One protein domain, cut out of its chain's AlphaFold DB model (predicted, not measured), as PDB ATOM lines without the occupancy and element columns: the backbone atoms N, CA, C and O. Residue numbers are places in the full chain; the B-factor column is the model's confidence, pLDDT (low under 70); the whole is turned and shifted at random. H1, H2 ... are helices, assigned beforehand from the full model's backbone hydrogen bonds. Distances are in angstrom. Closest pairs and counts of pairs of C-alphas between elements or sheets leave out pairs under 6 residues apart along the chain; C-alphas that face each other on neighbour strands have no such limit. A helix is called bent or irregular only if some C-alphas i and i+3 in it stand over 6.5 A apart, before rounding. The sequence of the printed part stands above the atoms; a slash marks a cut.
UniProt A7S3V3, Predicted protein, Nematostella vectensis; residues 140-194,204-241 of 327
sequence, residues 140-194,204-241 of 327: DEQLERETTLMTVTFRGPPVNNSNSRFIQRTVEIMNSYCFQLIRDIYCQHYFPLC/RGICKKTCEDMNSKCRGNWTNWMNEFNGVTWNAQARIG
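What this domain is: This is residues 140 to 194 and 204 to 241 of the 327 residues of the protein "Predicted protein" of Nematostella vectensis (UniProt A7S3V3). Helix H3 lies in the middle, with arm H4a of the bent helix H4 packed beside it, while H2 and arm H4b reach toward one end and H1 lies toward the other. Two extended stretches pair briefly at residues 153 to 154 and 232 to 233, short H5 meets H1 near residue 149, and residues 159 to 165 stick out. The printed part has 93 residues with five named helices, H1 to H5 in order, and no named strand, and its class is all helix. It is only just compact, close to loose, with a radius of gyration of the C-alphas of 14.5 A and spans of 49 by 33 by 20 A.

How they stand to each other: H1, residues 140 to 149, only just touches H3, residues 177 to 190, with 3 pairs of C-alphas within 8 A and with residues 186 to 190 of H3 alone; the closest C-alphas, of Arg 145 and Tyr 190, are 6.2 A apart, at a shallow tilt of 22 degrees, opposite ways. H2, residues 163 to 175, is close to H3 but not clearly touching, the closest C-alphas, of Ile 173 and Phe 179, 6.5 A apart. H4, residues 208 to 228, was assigned as one helix by its hydrogen bonds but is bent, C-alphas 217 and 220 being 7.3 A apart; its arms H4a, residues 208 to 217, and H4b, residues 220 to 228, stand at a steep tilt of 53 degrees. H4a touches H3 at a shallow tilt of 26 degrees, opposite ways, closest at the C-alphas of Ile 182 and Met 214, 7.1 A. H5, residues 235 to 240, touches H1 about perpendicular at 76 degrees, closest at the C-alphas of Leu 149 and Ala 236, 5.5 A. In H1, H2, H3, H4a, H4b and H5 every O i to N i+4 pair is within hydrogen-bond range.

Where its parts are: H1 begins at C-alpha 140 (-18.176, -52.335, -65.766) and is 14.4 A long. H2 is 18.4 A and H3 20.0 A long; H4a is 14.2 A, H4b 12.2 A and H5 8.9 A, ending at C-alpha 240 (-23.024, -42.686, -48.976).

The domain as a whole: The C-alphas farthest apart, of Asn 160 and Cys 194, are 49.3 A apart. Residues 195 to 203 are not printed, and C-alphas 194 and 204 are 5.9 A apart across the cut. The link from H1 to H2 is long, 13 residues. The model's pLDDT is under 70 at residues 156 to 162, 231 and 241.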
ATOM      1  N   ASP A 140     -17.816 -53.729 -65.491       93.06
ATOM      2  CA  ASP A 140     -18.176 -52.335 -65.766       93.06
ATOM      3  C   ASP A 140     -18.650 -51.620 -64.491       93.06
ATOM      4  O   ASP A 140     -18.174 -50.526 -64.198       93.06
ATOM      5  N   GLU A 141     -19.466 -52.286 -63.659       92.44
ATOM      6  CA  GLU A 141     -19.867 -51.756 -62.347       92.44
ATOM      7  C   GLU A 141     -18.642 -51.537 -61.441       92.44
ATOM      8  O   GLU A 141     -18.529 -50.496 -60.794       92.44
ATOM      9  N   GLN A 142     -17.675 -52.464 -61.420       94.00
ATOM     10  CA  GLN A 142     -16.458 -52.267 -60.625       94.00
ATOM     11  C   GLN A 142     -15.644 -51.048 -61.086       94.00
ATOM     12  O   GLN A 142     -15.141 -50.297 -60.251       94.00
ATOM     13  N   LEU A 143     -15.518 -50.840 -62.401       93.31
ATOM     14  CA  LEU A 143     -14.792 -49.698 -62.963       93.31
ATOM     15  C   LEU A 143     -15.503 -48.366 -62.676       93.31
ATOM     16  O   LEU A 143     -14.838 -47.372 -62.373       93.31
ATOM     17  N   GLU A 144     -16.838 -48.337 -62.710       92.12
ATOM     18  CA  GLU A 144     -17.620 -47.156 -62.324       92.12
ATOM     19  C   GLU A 144     -17.419 -46.807 -60.839       92.12
ATOM     20  O   GLU A 144     -17.195 -45.644 -60.482       92.12
ATOM     21  N   ARG A 145     -17.445 -47.818 -59.961       92.62
ATOM     22  CA  ARG A 145     -17.203 -47.639 -58.521       92.62
ATOM     23  C   ARG A 145     -15.783 -47.132 -58.239       92.62
ATOM     24  O   ARG A 145     -15.625 -46.197 -57.458       92.62
ATOM     25  N   GLU A 146     -14.765 -47.660 -58.925       91.69
ATOM     26  CA  GLU A 146     -13.388 -47.140 -58.842       91.69
ATOM     27  C   GLU A 146     -13.306 -45.679 -59.286       91.69
ATOM     28  O   GLU A 146     -12.722 -44.845 -58.596       91.69
ATOM     29  N   THR A 147     -13.943 -45.346 -60.409       90.31
ATOM     30  CA  THR A 147     -13.975 -43.971 -60.921       90.31
ATOM     31  C   THR A 147     -14.617 -43.029 -59.904       90.31
ATOM     32  O   THR A 147     -14.105 -41.939 -59.662       90.31
ATOM     33  N   THR A 148     -15.692 -43.466 -59.242       88.00
ATOM     34  CA  THR A 148     -16.337 -42.704 -58.162       88.00
ATOM     35  C   THR A 148     -15.360 -42.435 -57.014       88.00
ATOM     36  O   THR A 148     -15.295 -41.315 -56.508       88.00
ATOM     37  N   LEU A 149     -14.548 -43.421 -56.635       87.81
ATOM     38  CA  LEU A 149     -13.546 -43.274 -55.578       87.81
ATOM     39  C   LEU A 149     -12.369 -42.374 -55.982       87.81
ATOM     40  O   LEU A 149     -11.797 -41.724 -55.112       87.81
ATOM     41  N   MET A 150     -12.049 -42.256 -57.274       83.12
ATOM     42  CA  MET A 150     -10.975 -41.385 -57.790       83.12
ATOM     43  C   MET A 150     -11.293 -39.890 -57.761       83.12
ATOM     44  O   MET A 150     -10.416 -39.071 -58.007       83.12
ATOM     45  N   THR A 151     -12.524 -39.514 -57.426       82.12
ATOM     46  CA  THR A 151     -13.004 -38.124 -57.511       82.12
ATOM     47  C   THR A 151     -12.603 -37.233 -56.336       82.12
ATOM     48  O   THR A 151     -13.103 -36.114 -56.234       82.12
ATOM     49  N   VAL A 152     -11.737 -37.700 -55.430       80.75
ATOM     50  CA  VAL A 152     -11.292 -36.872 -54.306       80.75
ATOM     51  C   VAL A 152     -10.510 -35.665 -54.823       80.75
ATOM     52  O   VAL A 152      -9.483 -35.798 -55.488       80.75
ATOM     53  N   THR A 153     -11.009 -34.469 -54.532       81.00
ATOM     54  CA  THR A 153     -10.394 -33.211 -54.957       81.00
ATOM     55  C   THR A 153     -10.190 -32.296 -53.763       81.00
ATOM     56  O   THR A 153     -11.088 -32.099 -52.948       81.00
ATOM     57  N   PHE A 154      -8.993 -31.722 -53.685       79.88
ATOM     58  CA  PHE A 154      -8.640 -30.668 -52.746       79.88
ATOM     59  C   PHE A 154      -8.640 -29.360 -53.527       79.88
ATOM     60  O   PHE A 154      -7.905 -29.237 -54.511       79.88
ATOM     61  N   ARG A 155      -9.479 -28.393 -53.149       77.94
ATOM     62  CA  ARG A 155      -9.455 -27.075 -53.785       77.94
ATOM     63  C   ARG A 155      -8.427 -26.198 -53.070       77.94
ATOM     64  O   ARG A 155      -8.341 -26.161 -51.849       77.94
ATOM     65  N   GLY A 156      -7.566 -25.547 -53.841       67.12
ATOM     66  CA  GLY A 156      -6.576 -24.623 -53.290       67.12
ATOM     67  C   GLY A 156      -7.146 -23.226 -53.071       67.12
ATOM     68  O   GLY A 156      -8.142 -22.861 -53.707       67.12
ATOM     69  N   PRO A 157      -6.504 -22.405 -52.223       62.62
ATOM     70  CA  PRO A 157      -6.699 -20.966 -52.289       62.62
ATOM     71  C   PRO A 157      -6.276 -20.456 -53.684       62.62
ATOM     72  O   PRO A 157      -5.408 -21.061 -54.321       62.62
ATOM     73  N   PRO A 158      -6.874 -19.363 -54.189       57.66
ATOM     74  CA  PRO A 158      -6.563 -18.824 -55.511       57.66
ATOM     75  C   PRO A 158      -5.079 -18.416 -55.626       57.66
ATOM     76  O   PRO A 158      -4.687 -17.374 -55.118       57.66
ATOM     77  N   VAL A 159      -4.290 -19.303 -56.254       55.56
ATOM     78  CA  VAL A 159      -3.008 -19.254 -57.014       55.56
ATOM     79  C   VAL A 159      -1.873 -18.287 -56.614       55.56
ATOM     80  O   VAL A 159      -0.743 -18.472 -57.058       55.56
ATOM     81  N   ASN A 160      -2.054 -17.315 -55.731       53.47
ATOM     82  CA  ASN A 160      -1.119 -16.194 -55.686       53.47
ATOM     83  C   ASN A 160       0.106 -16.364 -54.792       53.47
ATOM     84  O   ASN A 160       0.903 -15.442 -54.789       53.47
ATOM     85  N   ASN A 161       0.309 -17.487 -54.086       51.47
ATOM     86  CA  ASN A 161       1.637 -17.919 -53.622       51.47
ATOM     87  C   ASN A 161       1.579 -19.282 -52.903       51.47
ATOM     88  O   ASN A 161       0.790 -19.475 -51.981       51.47
ATOM     89  N   SER A 162       2.510 -20.182 -53.251       58.56
ATOM     90  CA  SER A 162       2.855 -21.470 -52.598       58.56
ATOM     91  C   SER A 162       2.110 -22.766 -52.991       58.56
ATOM     92  O   SER A 162       1.677 -23.538 -52.135       58.56
ATOM     93  N   ASN A 163       2.131 -23.106 -54.288       70.25
ATOM     94  CA  ASN A 163       1.760 -24.444 -54.794       70.25
ATOM     95  C   ASN A 163       2.488 -25.606 -54.079       70.25
ATOM     96  O   ASN A 163       1.904 -26.669 -53.894       70.25
ATOM     97  N   SER A 164       3.740 -25.423 -53.639       76.19
ATOM     98  CA  SER A 164       4.507 -26.476 -52.954       76.19
ATOM     99  C   SER A 164       3.934 -26.841 -51.581       76.19
ATOM    100  O   SER A 164       3.782 -28.024 -51.284       76.19
ATOM    101  N   ARG A 165       3.555 -25.844 -50.769       80.88
ATOM    102  CA  ARG A 165       2.920 -26.071 -49.459       80.88
ATOM    103  C   ARG A 165       1.556 -26.733 -49.607       80.88
ATOM    104  O   ARG A 165       1.252 -27.657 -48.863       80.88
ATOM    105  N   PHE A 166       0.775 -26.313 -50.601       82.38
ATOM    106  CA  PHE A 166      -0.508 -26.936 -50.920       82.38
ATOM    107  C   PHE A 166      -0.362 -28.427 -51.279       82.38
ATOM    108  O   PHE A 166      -1.068 -29.275 -50.728       82.38
ATOM    109  N   ILE A 167       0.585 -28.761 -52.165       82.50
ATOM    110  CA  ILE A 167       0.856 -30.149 -52.564       82.50
ATOM    111  C   ILE A 167       1.320 -30.966 -51.359       82.50
ATOM    112  O   ILE A 167       0.779 -32.041 -51.104       82.50
ATOM    113  N   GLN A 168       2.281 -30.449 -50.590       86.50
ATOM    114  CA  GLN A 168       2.799 -31.134 -49.408       86.50
ATOM    115  C   GLN A 168       1.684 -31.432 -48.406       86.50
ATOM    116  O   GLN A 168       1.551 -32.563 -47.942       86.50
ATOM    117  N   ARG A 169       0.821 -30.450 -48.144       86.50
ATOM    118  CA  ARG A 169      -0.302 -30.607 -47.226       86.50
ATOM    119  C   ARG A 169      -1.331 -31.623 -47.720       86.50
ATOM    120  O   ARG A 169      -1.816 -32.437 -46.940       86.50
ATOM    121  N   THR A 170      -1.616 -31.630 -49.020       85.38
ATOM    122  CA  THR A 170      -2.493 -32.636 -49.638       85.38
ATOM    123  C   THR A 170      -1.923 -34.045 -49.453       85.38
ATOM    124  O   THR A 170      -2.638 -34.960 -49.048       85.38
ATOM    125  N   VAL A 171      -0.616 -34.216 -49.670       87.94
ATOM    126  CA  VAL A 171       0.079 -35.492 -49.456       87.94
ATOM    127  C   VAL A 171       0.043 -35.908 -47.981       87.94
ATOM    128  O   VAL A 171      -0.191 -37.082 -47.688       87.94
ATOM    129  N   GLU A 172       0.232 -34.980 -47.040       90.06
ATOM    130  CA  GLU A 172       0.100 -35.250 -45.600       90.06
ATOM    131  C   GLU A 172      -1.304 -35.741 -45.240       90.06
ATOM    132  O   GLU A 172      -1.445 -36.738 -44.531       90.06
ATOM    133  N   ILE A 173      -2.347 -35.088 -45.765       89.88
ATOM    134  CA  ILE A 173      -3.738 -35.486 -45.527       89.88
ATOM    135  C   ILE A 173      -4.003 -36.864 -46.106       89.88
ATOM    136  O   ILE A 173      -4.501 -37.730 -45.387       89.88
ATOM    137  N   MET A 174      -3.623 -37.100 -47.363       87.75
ATOM    138  CA  MET A 174      -3.810 -38.395 -48.013       87.75
ATOM    139  C   MET A 174      -3.110 -39.523 -47.252       87.75
ATOM    140  O   MET A 174      -3.613 -40.642 -47.229       87.75
ATOM    141  N   ASN A 175      -1.986 -39.248 -46.586       89.38
ATOM    142  CA  ASN A 175      -1.260 -40.222 -45.766       89.38
ATOM    143  C   ASN A 175      -1.685 -40.247 -44.290       89.38
ATOM    144  O   ASN A 175      -1.194 -41.078 -43.520       89.38
ATOM    145  N   SER A 176      -2.595 -39.367 -43.879       92.75
ATOM    146  CA  SER A 176      -3.090 -39.325 -42.509       92.75
ATOM    147  C   SER A 176      -3.894 -40.580 -42.171       92.75
ATOM    148  O   SER A 176      -4.546 -41.186 -43.025       92.75
ATOM    149  N   TYR A 177      -3.893 -40.950 -40.889       93.12
ATOM    150  CA  TYR A 177      -4.659 -42.096 -40.396       93.12
ATOM    151  C   TYR A 177      -6.136 -42.022 -40.801       93.12
ATOM    152  O   TYR A 177      -6.686 -43.002 -41.298       93.12
ATOM    153  N   CYS A 178      -6.759 -40.854 -40.634       92.88
ATOM    154  CA  CYS A 178      -8.177 -40.705 -40.917       92.88
ATOM    155  C   CYS A 178      -8.508 -40.842 -42.397       92.88
ATOM    156  O   CYS A 178      -9.479 -41.511 -42.728       92.88
ATOM    157  N   PHE A 179      -7.688 -40.291 -43.292       91.25
ATOM    158  CA  PHE A 179      -7.943 -40.425 -44.722       91.25
ATOM    159  C   PHE A 179      -7.822 -41.883 -45.167       91.25
ATOM    160  O   PHE A 179      -8.667 -42.382 -45.904       91.25
ATOM    161  N   GLN A 180      -6.799 -42.585 -44.673       91.88
ATOM    162  CA  GLN A 180      -6.602 -44.004 -44.960       91.88
ATOM    163  C   GLN A 180      -7.770 -44.844 -44.425       91.88
ATOM    164  O   GLN A 180      -8.287 -45.679 -45.159       91.88
ATOM    165  N   LEU A 181      -8.241 -44.580 -43.199       91.50
ATOM    166  CA  LEU A 181      -9.387 -45.280 -42.613       91.50
ATOM    167  C   LEU A 181     -10.681 -45.040 -43.405       91.50
ATOM    168  O   LEU A 181     -11.391 -45.998 -43.704       91.50
ATOM    169  N   ILE A 182     -10.969 -43.786 -43.767       91.44
ATOM    170  CA  ILE A 182     -12.142 -43.429 -44.579       91.44
ATOM    171  C   ILE A 182     -12.066 -44.139 -45.930       91.44
ATOM    172  O   ILE A 182     -13.023 -44.798 -46.332       91.44
ATOM    173  N   ARG A 183     -10.912 -44.072 -46.607       91.50
ATOM    174  CA  ARG A 183     -10.694 -44.763 -47.882       91.50
ATOM    175  C   ARG A 183     -10.912 -46.262 -47.751       91.50
ATOM    176  O   ARG A 183     -11.605 -46.830 -48.583       91.50
ATOM    177  N   ASP A 184     -10.356 -46.896 -46.727       91.75
ATOM    178  CA  ASP A 184     -10.487 -48.338 -46.537       91.75
ATOM    179  C   ASP A 184     -11.954 -48.740 -46.298       91.75
ATOM    180  O   ASP A 184     -12.438 -49.705 -46.889       91.75
ATOM    181  N   ILE A 185     -12.700 -47.972 -45.501       91.69
ATOM    182  CA  ILE A 185     -14.131 -48.221 -45.281       91.69
ATOM    183  C   ILE A 185     -14.924 -47.999 -46.570       91.69
ATOM    184  O   ILE A 185     -15.741 -48.839 -46.933       91.69
ATOM    185  N   TYR A 186     -14.649 -46.937 -47.325       92.38
ATOM    186  CA  TYR A 186     -15.329 -46.694 -48.601       92.38
ATOM    187  C   TYR A 186     -15.019 -47.806 -49.604       92.38
ATOM    188  O   TYR A 186     -15.918 -48.311 -50.270       92.38
ATOM    189  N   CYS A 187     -13.772 -48.266 -49.663       92.94
ATOM    190  CA  CYS A 187     -13.383 -49.408 -50.474       92.94
ATOM    191  C   CYS A 187     -14.169 -50.670 -50.111       92.94
ATOM    192  O   CYS A 187     -14.656 -51.350 -51.006       92.94
ATOM    193  N   GLN A 188     -14.370 -50.957 -48.824       91.94
ATOM    194  CA  GLN A 188     -15.210 -52.081 -48.393       91.94
ATOM    195  C   GLN A 188     -16.695 -51.876 -48.722       91.94
ATOM    196  O   GLN A 188     -17.392 -52.846 -49.001       91.94
ATOM    197  N   HIS A 189     -17.183 -50.633 -48.720       90.56
ATOM    198  CA  HIS A 189     -18.560 -50.317 -49.101       90.56
ATOM    199  C   HIS A 189     -18.808 -50.572 -50.592       90.56
ATOM    200  O   HIS A 189     -19.774 -51.231 -50.969       90.56
ATOM    201  N   TYR A 190     -17.925 -50.043 -51.441       91.50
ATOM    202  CA  TYR A 190     -18.028 -50.144 -52.894       91.50
ATOM    203  C   TYR A 190     -17.592 -51.513 -53.417       91.50
ATOM    204  O   TYR A 190     -18.102 -51.968 -54.438       91.50
ATOM    205  N   PHE A 191     -16.693 -52.208 -52.731       93.56
ATOM    206  CA  PHE A 191     -16.219 -53.540 -53.104       93.56
ATOM    207  C   PHE A 191     -16.415 -54.515 -51.944       93.56
ATOM    208  O   PHE A 191     -15.442 -55.013 -51.371       93.56
ATOM    209  N   PRO A 192     -17.677 -54.793 -51.577       92.31
ATOM    210  CA  PRO A 192     -17.962 -55.673 -50.463       92.31
ATOM    211  C   PRO A 192     -17.463 -57.076 -50.782       92.31
ATOM    212  O   PRO A 192     -17.686 -57.604 -51.877       92.31
ATOM    213  N   LEU A 193     -16.791 -57.679 -49.806       91.19
ATOM    214  CA  LEU A 193     -16.294 -59.042 -49.919       91.19
ATOM    215  C   LEU A 193     -17.456 -60.013 -50.092       91.19
ATOM    216  O   LEU A 193     -18.539 -59.810 -49.541       91.19
ATOM    217  N   CYS A 194     -17.212 -61.091 -50.820       90.56
ATOM    218  CA  CYS A 194     -18.164 -62.183 -50.877       90.56
ATOM    219  C   CYS A 194     -18.162 -63.007 -49.596       90.56
ATOM    220  O   CYS A 194     -17.113 -63.424 -49.105       90.56
ATOM    221  N   ARG A 204     -20.728 -59.082 -47.948       86.94
ATOM    222  CA  ARG A 204     -20.345 -58.697 -46.585       86.94
ATOM    223  C   ARG A 204     -20.438 -57.181 -46.456       86.94
ATOM    224  O   ARG A 204     -19.771 -56.452 -47.184       86.94
ATOM    225  N   GLY A 205     -21.290 -56.720 -45.551       84.81
ATOM    226  CA  GLY A 205     -21.494 -55.304 -45.290       84.81
ATOM    227  C   GLY A 205     -20.534 -54.715 -44.273       84.81
ATOM    228  O   GLY A 205     -19.869 -55.427 -43.519       84.81
ATOM    229  N   ILE A 206     -20.504 -53.383 -44.240       89.00
ATOM    230  CA  ILE A 206     -19.840 -52.639 -43.173       89.00
ATOM    231  C   ILE A 206     -20.730 -52.694 -41.941       89.00
ATOM    232  O   ILE A 206     -21.920 -52.397 -42.002       89.00
ATOM    233  N   CYS A 207     -20.128 -53.061 -40.818       89.06
ATOM    234  CA  CYS A 207     -20.795 -53.041 -39.529       89.06
ATOM    235  C   CYS A 207     -21.138 -51.616 -39.115       89.06
ATOM    236  O   CYS A 207     -20.279 -50.732 -39.186       89.06
ATOM    237  N   LYS A 208     -22.338 -51.418 -38.569       90.19
ATOM    238  CA  LYS A 208     -22.766 -50.135 -38.005       90.19
ATOM    239  C   LYS A 208     -21.749 -49.567 -37.015       90.19
ATOM    240  O   LYS A 208     -21.281 -48.451 -37.207       90.19
ATOM    241  N   LYS A 209     -21.276 -50.388 -36.073       88.38
ATOM    242  CA  LYS A 209     -20.215 -50.007 -35.126       88.38
ATOM    243  C   LYS A 209     -18.924 -49.534 -35.807       88.38
ATOM    244  O   LYS A 209     -18.315 -48.578 -35.351       88.38
ATOM    245  N   THR A 210     -18.497 -50.174 -36.899       90.25
ATOM    246  CA  THR A 210     -17.293 -49.758 -37.646       90.25
ATOM    247  C   THR A 210     -17.485 -48.383 -38.288       90.25
ATOM    248  O   THR A 210     -16.573 -47.558 -38.266       90.25
ATOM    249  N   CYS A 211     -18.675 -48.126 -38.834       90.69
ATOM    250  CA  CYS A 211     -19.044 -46.827 -39.389       90.69
ATOM    251  C   CYS A 211     -19.101 -45.739 -38.305       90.69
ATOM    252  O   CYS A 211     -18.508 -44.673 -38.469       90.69
ATOM    253  N   GLU A 212     -19.748 -46.020 -37.170       90.94
ATOM    254  CA  GLU A 212     -19.848 -45.097 -36.033       90.94
ATOM    255  C   GLU A 212     -18.469 -44.761 -35.456       90.94
ATOM    256  O   GLU A 212     -18.162 -43.589 -35.230       90.94
ATOM    257  N   ASP A 213     -17.603 -45.765 -35.299       90.56
ATOM    258  CA  ASP A 213     -16.217 -45.593 -34.865       90.56
ATOM    259  C   ASP A 213     -15.429 -44.676 -35.810       90.56
ATOM    260  O   ASP A 213     -14.681 -43.808 -35.352       90.56
ATOM    261  N   MET A 214     -15.577 -44.859 -37.126       92.00
ATOM    262  CA  MET A 214     -14.937 -44.002 -38.126       92.00
ATOM    263  C   MET A 214     -15.447 -42.565 -38.027       92.00
ATOM    264  O   MET A 214     -14.636 -41.640 -37.962       92.00
ATOM    265  N   ASN A 215     -16.768 -42.375 -37.988       90.69
ATOM    266  CA  ASN A 215     -17.377 -41.056 -37.834       90.69
ATOM    267  C   ASN A 215     -16.873 -40.376 -36.556       90.69
ATOM    268  O   ASN A 215     -16.390 -39.250 -36.612       90.69
ATOM    269  N   SER A 216     -16.898 -41.070 -35.419       90.69
ATOM    270  CA  SER A 216     -16.430 -40.535 -34.138       90.69
ATOM    271  C   SER A 216     -14.956 -40.113 -34.181       90.69
ATOM    272  O   SER A 216     -14.615 -39.014 -33.745       90.69
ATOM    273  N   LYS A 217     -14.078 -40.949 -34.753       92.25
ATOM    274  CA  LYS A 217     -12.625 -40.706 -34.765       92.25
ATOM    275  C   LYS A 217     -12.187 -39.682 -35.808       92.25
ATOM    276  O   LYS A 217     -11.199 -38.989 -35.587       92.25
ATOM    277  N   CYS A 218     -12.876 -39.607 -36.948       92.81
ATOM    278  CA  CYS A 218     -12.369 -38.901 -38.124       92.81
ATOM    279  C   CYS A 218     -13.235 -37.750 -38.628       92.81
ATOM    280  O   CYS A 218     -12.752 -36.971 -39.452       92.81
ATOM    281  N   ARG A 219     -14.451 -37.559 -38.100       90.94
ATOM    282  CA  ARG A 219     -15.309 -36.414 -38.453       90.94
ATOM    283  C   ARG A 219     -14.635 -35.068 -38.200       90.94
ATOM    284  O   ARG A 219     -14.721 -34.179 -39.045       90.94
ATOM    285  N   GLY A 220     -13.943 -34.912 -37.069       91.31
ATOM    286  CA  GLY A 220     -13.239 -33.666 -36.739       91.31
ATOM    287  C   GLY A 220     -12.147 -33.335 -37.760       91.31
ATOM    288  O   GLY A 220     -12.123 -32.239 -38.315       91.31
ATOM    289  N   ASN A 221     -11.297 -34.314 -38.082       92.06
ATOM    290  CA  ASN A 221     -10.260 -34.169 -39.105       92.06
ATOM    291  C   ASN A 221     -10.854 -33.843 -40.476       92.06
ATOM    292  O   ASN A 221     -10.371 -32.930 -41.138       92.06
ATOM    293  N   TRP A 222     -11.915 -34.549 -40.873       88.56
ATOM    294  CA  TRP A 222     -12.597 -34.306 -42.140       88.56
ATOM    295  C   TRP A 222     -13.143 -32.881 -42.233       88.56
ATOM    296  O   TRP A 222     -12.867 -32.173 -43.197       88.56
ATOM    297  N   THR A 223     -13.845 -32.430 -41.193       88.00
ATOM    298  CA  THR A 223     -14.400 -31.070 -41.112       88.00
ATOM    299  C   THR A 223     -13.293 -30.017 -41.192       88.00
ATOM    300  O   THR A 223     -13.421 -29.031 -41.912       88.00
ATOM    301  N   ASN A 224     -12.163 -30.252 -40.521       89.25
ATOM    302  CA  ASN A 224     -11.011 -29.357 -40.601       89.25
ATOM    303  C   ASN A 224     -10.436 -29.286 -42.022       89.25
ATOM    304  O   ASN A 224     -10.148 -28.190 -42.491       89.25
ATOM    305  N   TRP A 225     -10.323 -30.411 -42.734       87.56
ATOM    306  CA  TRP A 225      -9.856 -30.412 -44.125       87.56
ATOM    307  C   TRP A 225     -10.826 -29.692 -45.063       87.56
ATOM    308  O   TRP A 225     -10.385 -28.927 -45.917       87.56
ATOM    309  N   MET A 226     -12.137 -29.882 -44.881       83.19
ATOM    310  CA  MET A 226     -13.168 -29.156 -45.632       83.19
ATOM    311  C   MET A 226     -13.002 -27.639 -45.502       83.19
ATOM    312  O   MET A 226     -13.082 -26.926 -46.503       83.19
ATOM    313  N   ASN A 227     -12.729 -27.167 -44.284       84.44
ATOM    314  CA  ASN A 227     -12.522 -25.750 -43.987       84.44
ATOM    315  C   ASN A 227     -11.169 -25.235 -44.507       84.44
ATOM    316  O   ASN A 227     -11.089 -24.121 -45.010       84.44
ATOM    317  N   GLU A 228     -10.110 -26.045 -44.404       83.12
ATOM    318  CA  GLU A 228      -8.748 -25.684 -44.822       83.12
ATOM    319  C   GLU A 228      -8.619 -25.556 -46.357       83.12
ATOM    320  O   GLU A 228      -7.863 -24.717 -46.842       83.12
ATOM    321  N   PHE A 229      -9.380 -26.340 -47.130       77.44
ATOM    322  CA  PHE A 229      -9.221 -26.490 -48.587       77.44
ATOM    323  C   PHE A 229     -10.373 -25.919 -49.436       77.44
ATOM    324  O   PHE A 229     -10.682 -26.477 -50.484       77.44
ATOM    325  N   ASN A 230     -11.049 -24.836 -49.021       71.81
ATOM    326  CA  ASN A 230     -12.215 -24.279 -49.748       71.81
ATOM    327  C   ASN A 230     -13.204 -25.377 -50.229       71.81
ATOM    328  O   ASN A 230     -13.748 -25.314 -51.337       71.81
ATOM    329  N   GLY A 231     -13.387 -26.415 -49.404       67.38
ATOM    330  CA  GLY A 231     -14.100 -27.644 -49.733       67.38
ATOM    331  C   GLY A 231     -13.225 -28.725 -50.376       67.38
ATOM    332  O   GLY A 231     -12.906 -28.678 -51.568       67.38
ATOM    333  N   VAL A 232     -12.941 -29.777 -49.605       74.69
ATOM    334  CA  VAL A 232     -12.616 -31.092 -50.173       74.69
ATOM    335  C   VAL A 232     -13.907 -31.659 -50.759       74.69
ATOM    336  O   VAL A 232     -14.964 -31.565 -50.146       74.69
ATOM    337  N   THR A 233     -13.880 -32.233 -51.953       75.75
ATOM    338  CA  THR A 233     -15.068 -32.934 -52.461       75.75
ATOM    339  C   THR A 233     -14.703 -34.349 -52.837       75.75
ATOM    340  O   THR A 233     -13.647 -34.594 -53.417       75.75
ATOM    341  N   TRP A 234     -15.569 -35.289 -52.467       80.56
ATOM    342  CA  TRP A 234     -15.424 -36.684 -52.837       80.56
ATOM    343  C   TRP A 234     -16.793 -37.235 -53.217       80.56
ATOM    344  O   TRP A 234     -17.667 -37.371 -52.360       80.56
ATOM    345  N   ASN A 235     -16.994 -37.580 -54.493       79.12
ATOM    346  CA  ASN A 235     -18.294 -38.079 -54.961       79.12
ATOM    347  C   ASN A 235     -18.692 -39.377 -54.254       79.12
ATOM    348  O   ASN A 235     -19.879 -39.661 -54.120       79.12
ATOM    349  N   ALA A 236     -17.709 -40.146 -53.777       79.00
ATOM    350  CA  ALA A 236     -17.956 -41.306 -52.938       79.00
ATOM    351  C   ALA A 236     -18.706 -40.925 -51.654       79.00
ATOM    352  O   ALA A 236     -19.724 -41.540 -51.356       79.00
ATOM    353  N   GLN A 237     -18.273 -39.864 -50.957       80.25
ATOM    354  CA  GLN A 237     -18.974 -39.352 -49.778       80.25
ATOM    355  C   GLN A 237     -20.380 -38.872 -50.147       80.25
ATOM    356  O   GLN A 237     -21.328 -39.223 -49.463       80.25
ATOM    357  N   ALA A 238     -20.547 -38.130 -51.245       74.38
ATOM    358  CA  ALA A 238     -21.862 -37.608 -51.634       74.38
ATOM    359  C   ALA A 238     -22.919 -38.707 -51.876       74.38
ATOM    360  O   ALA A 238     -24.107 -38.449 -51.736       74.38
ATOM    361  N   ARG A 239     -22.502 -39.931 -52.238       75.00
ATOM    362  CA  ARG A 239     -23.412 -41.066 -52.476       75.00
ATOM    363  C   ARG A 239     -23.735 -41.887 -51.221       75.00
ATOM    364  O   ARG A 239     -24.697 -42.646 -51.262       75.00
ATOM    365  N   ILE A 240     -22.922 -41.804 -50.165       76.81
ATOM    366  CA  ILE A 240     -23.024 -42.686 -48.976       76.81
ATOM    367  C   ILE A 240     -23.120 -41.928 -47.645       76.81
ATOM    368  O   ILE A 240     -23.449 -42.512 -46.612       76.81
ATOM    369  N   GLY A 241     -22.785 -40.643 -47.655       65.06
ATOM    370  CA  GLY A 241     -23.035 -39.706 -46.575       65.06
ATOM    371  C   GLY A 241     -24.503 -39.291 -46.544       65.06
ATOM    372  O   GLY A 241     -25.275 -39.584 -47.455       65.06
TER     373      GLY A 241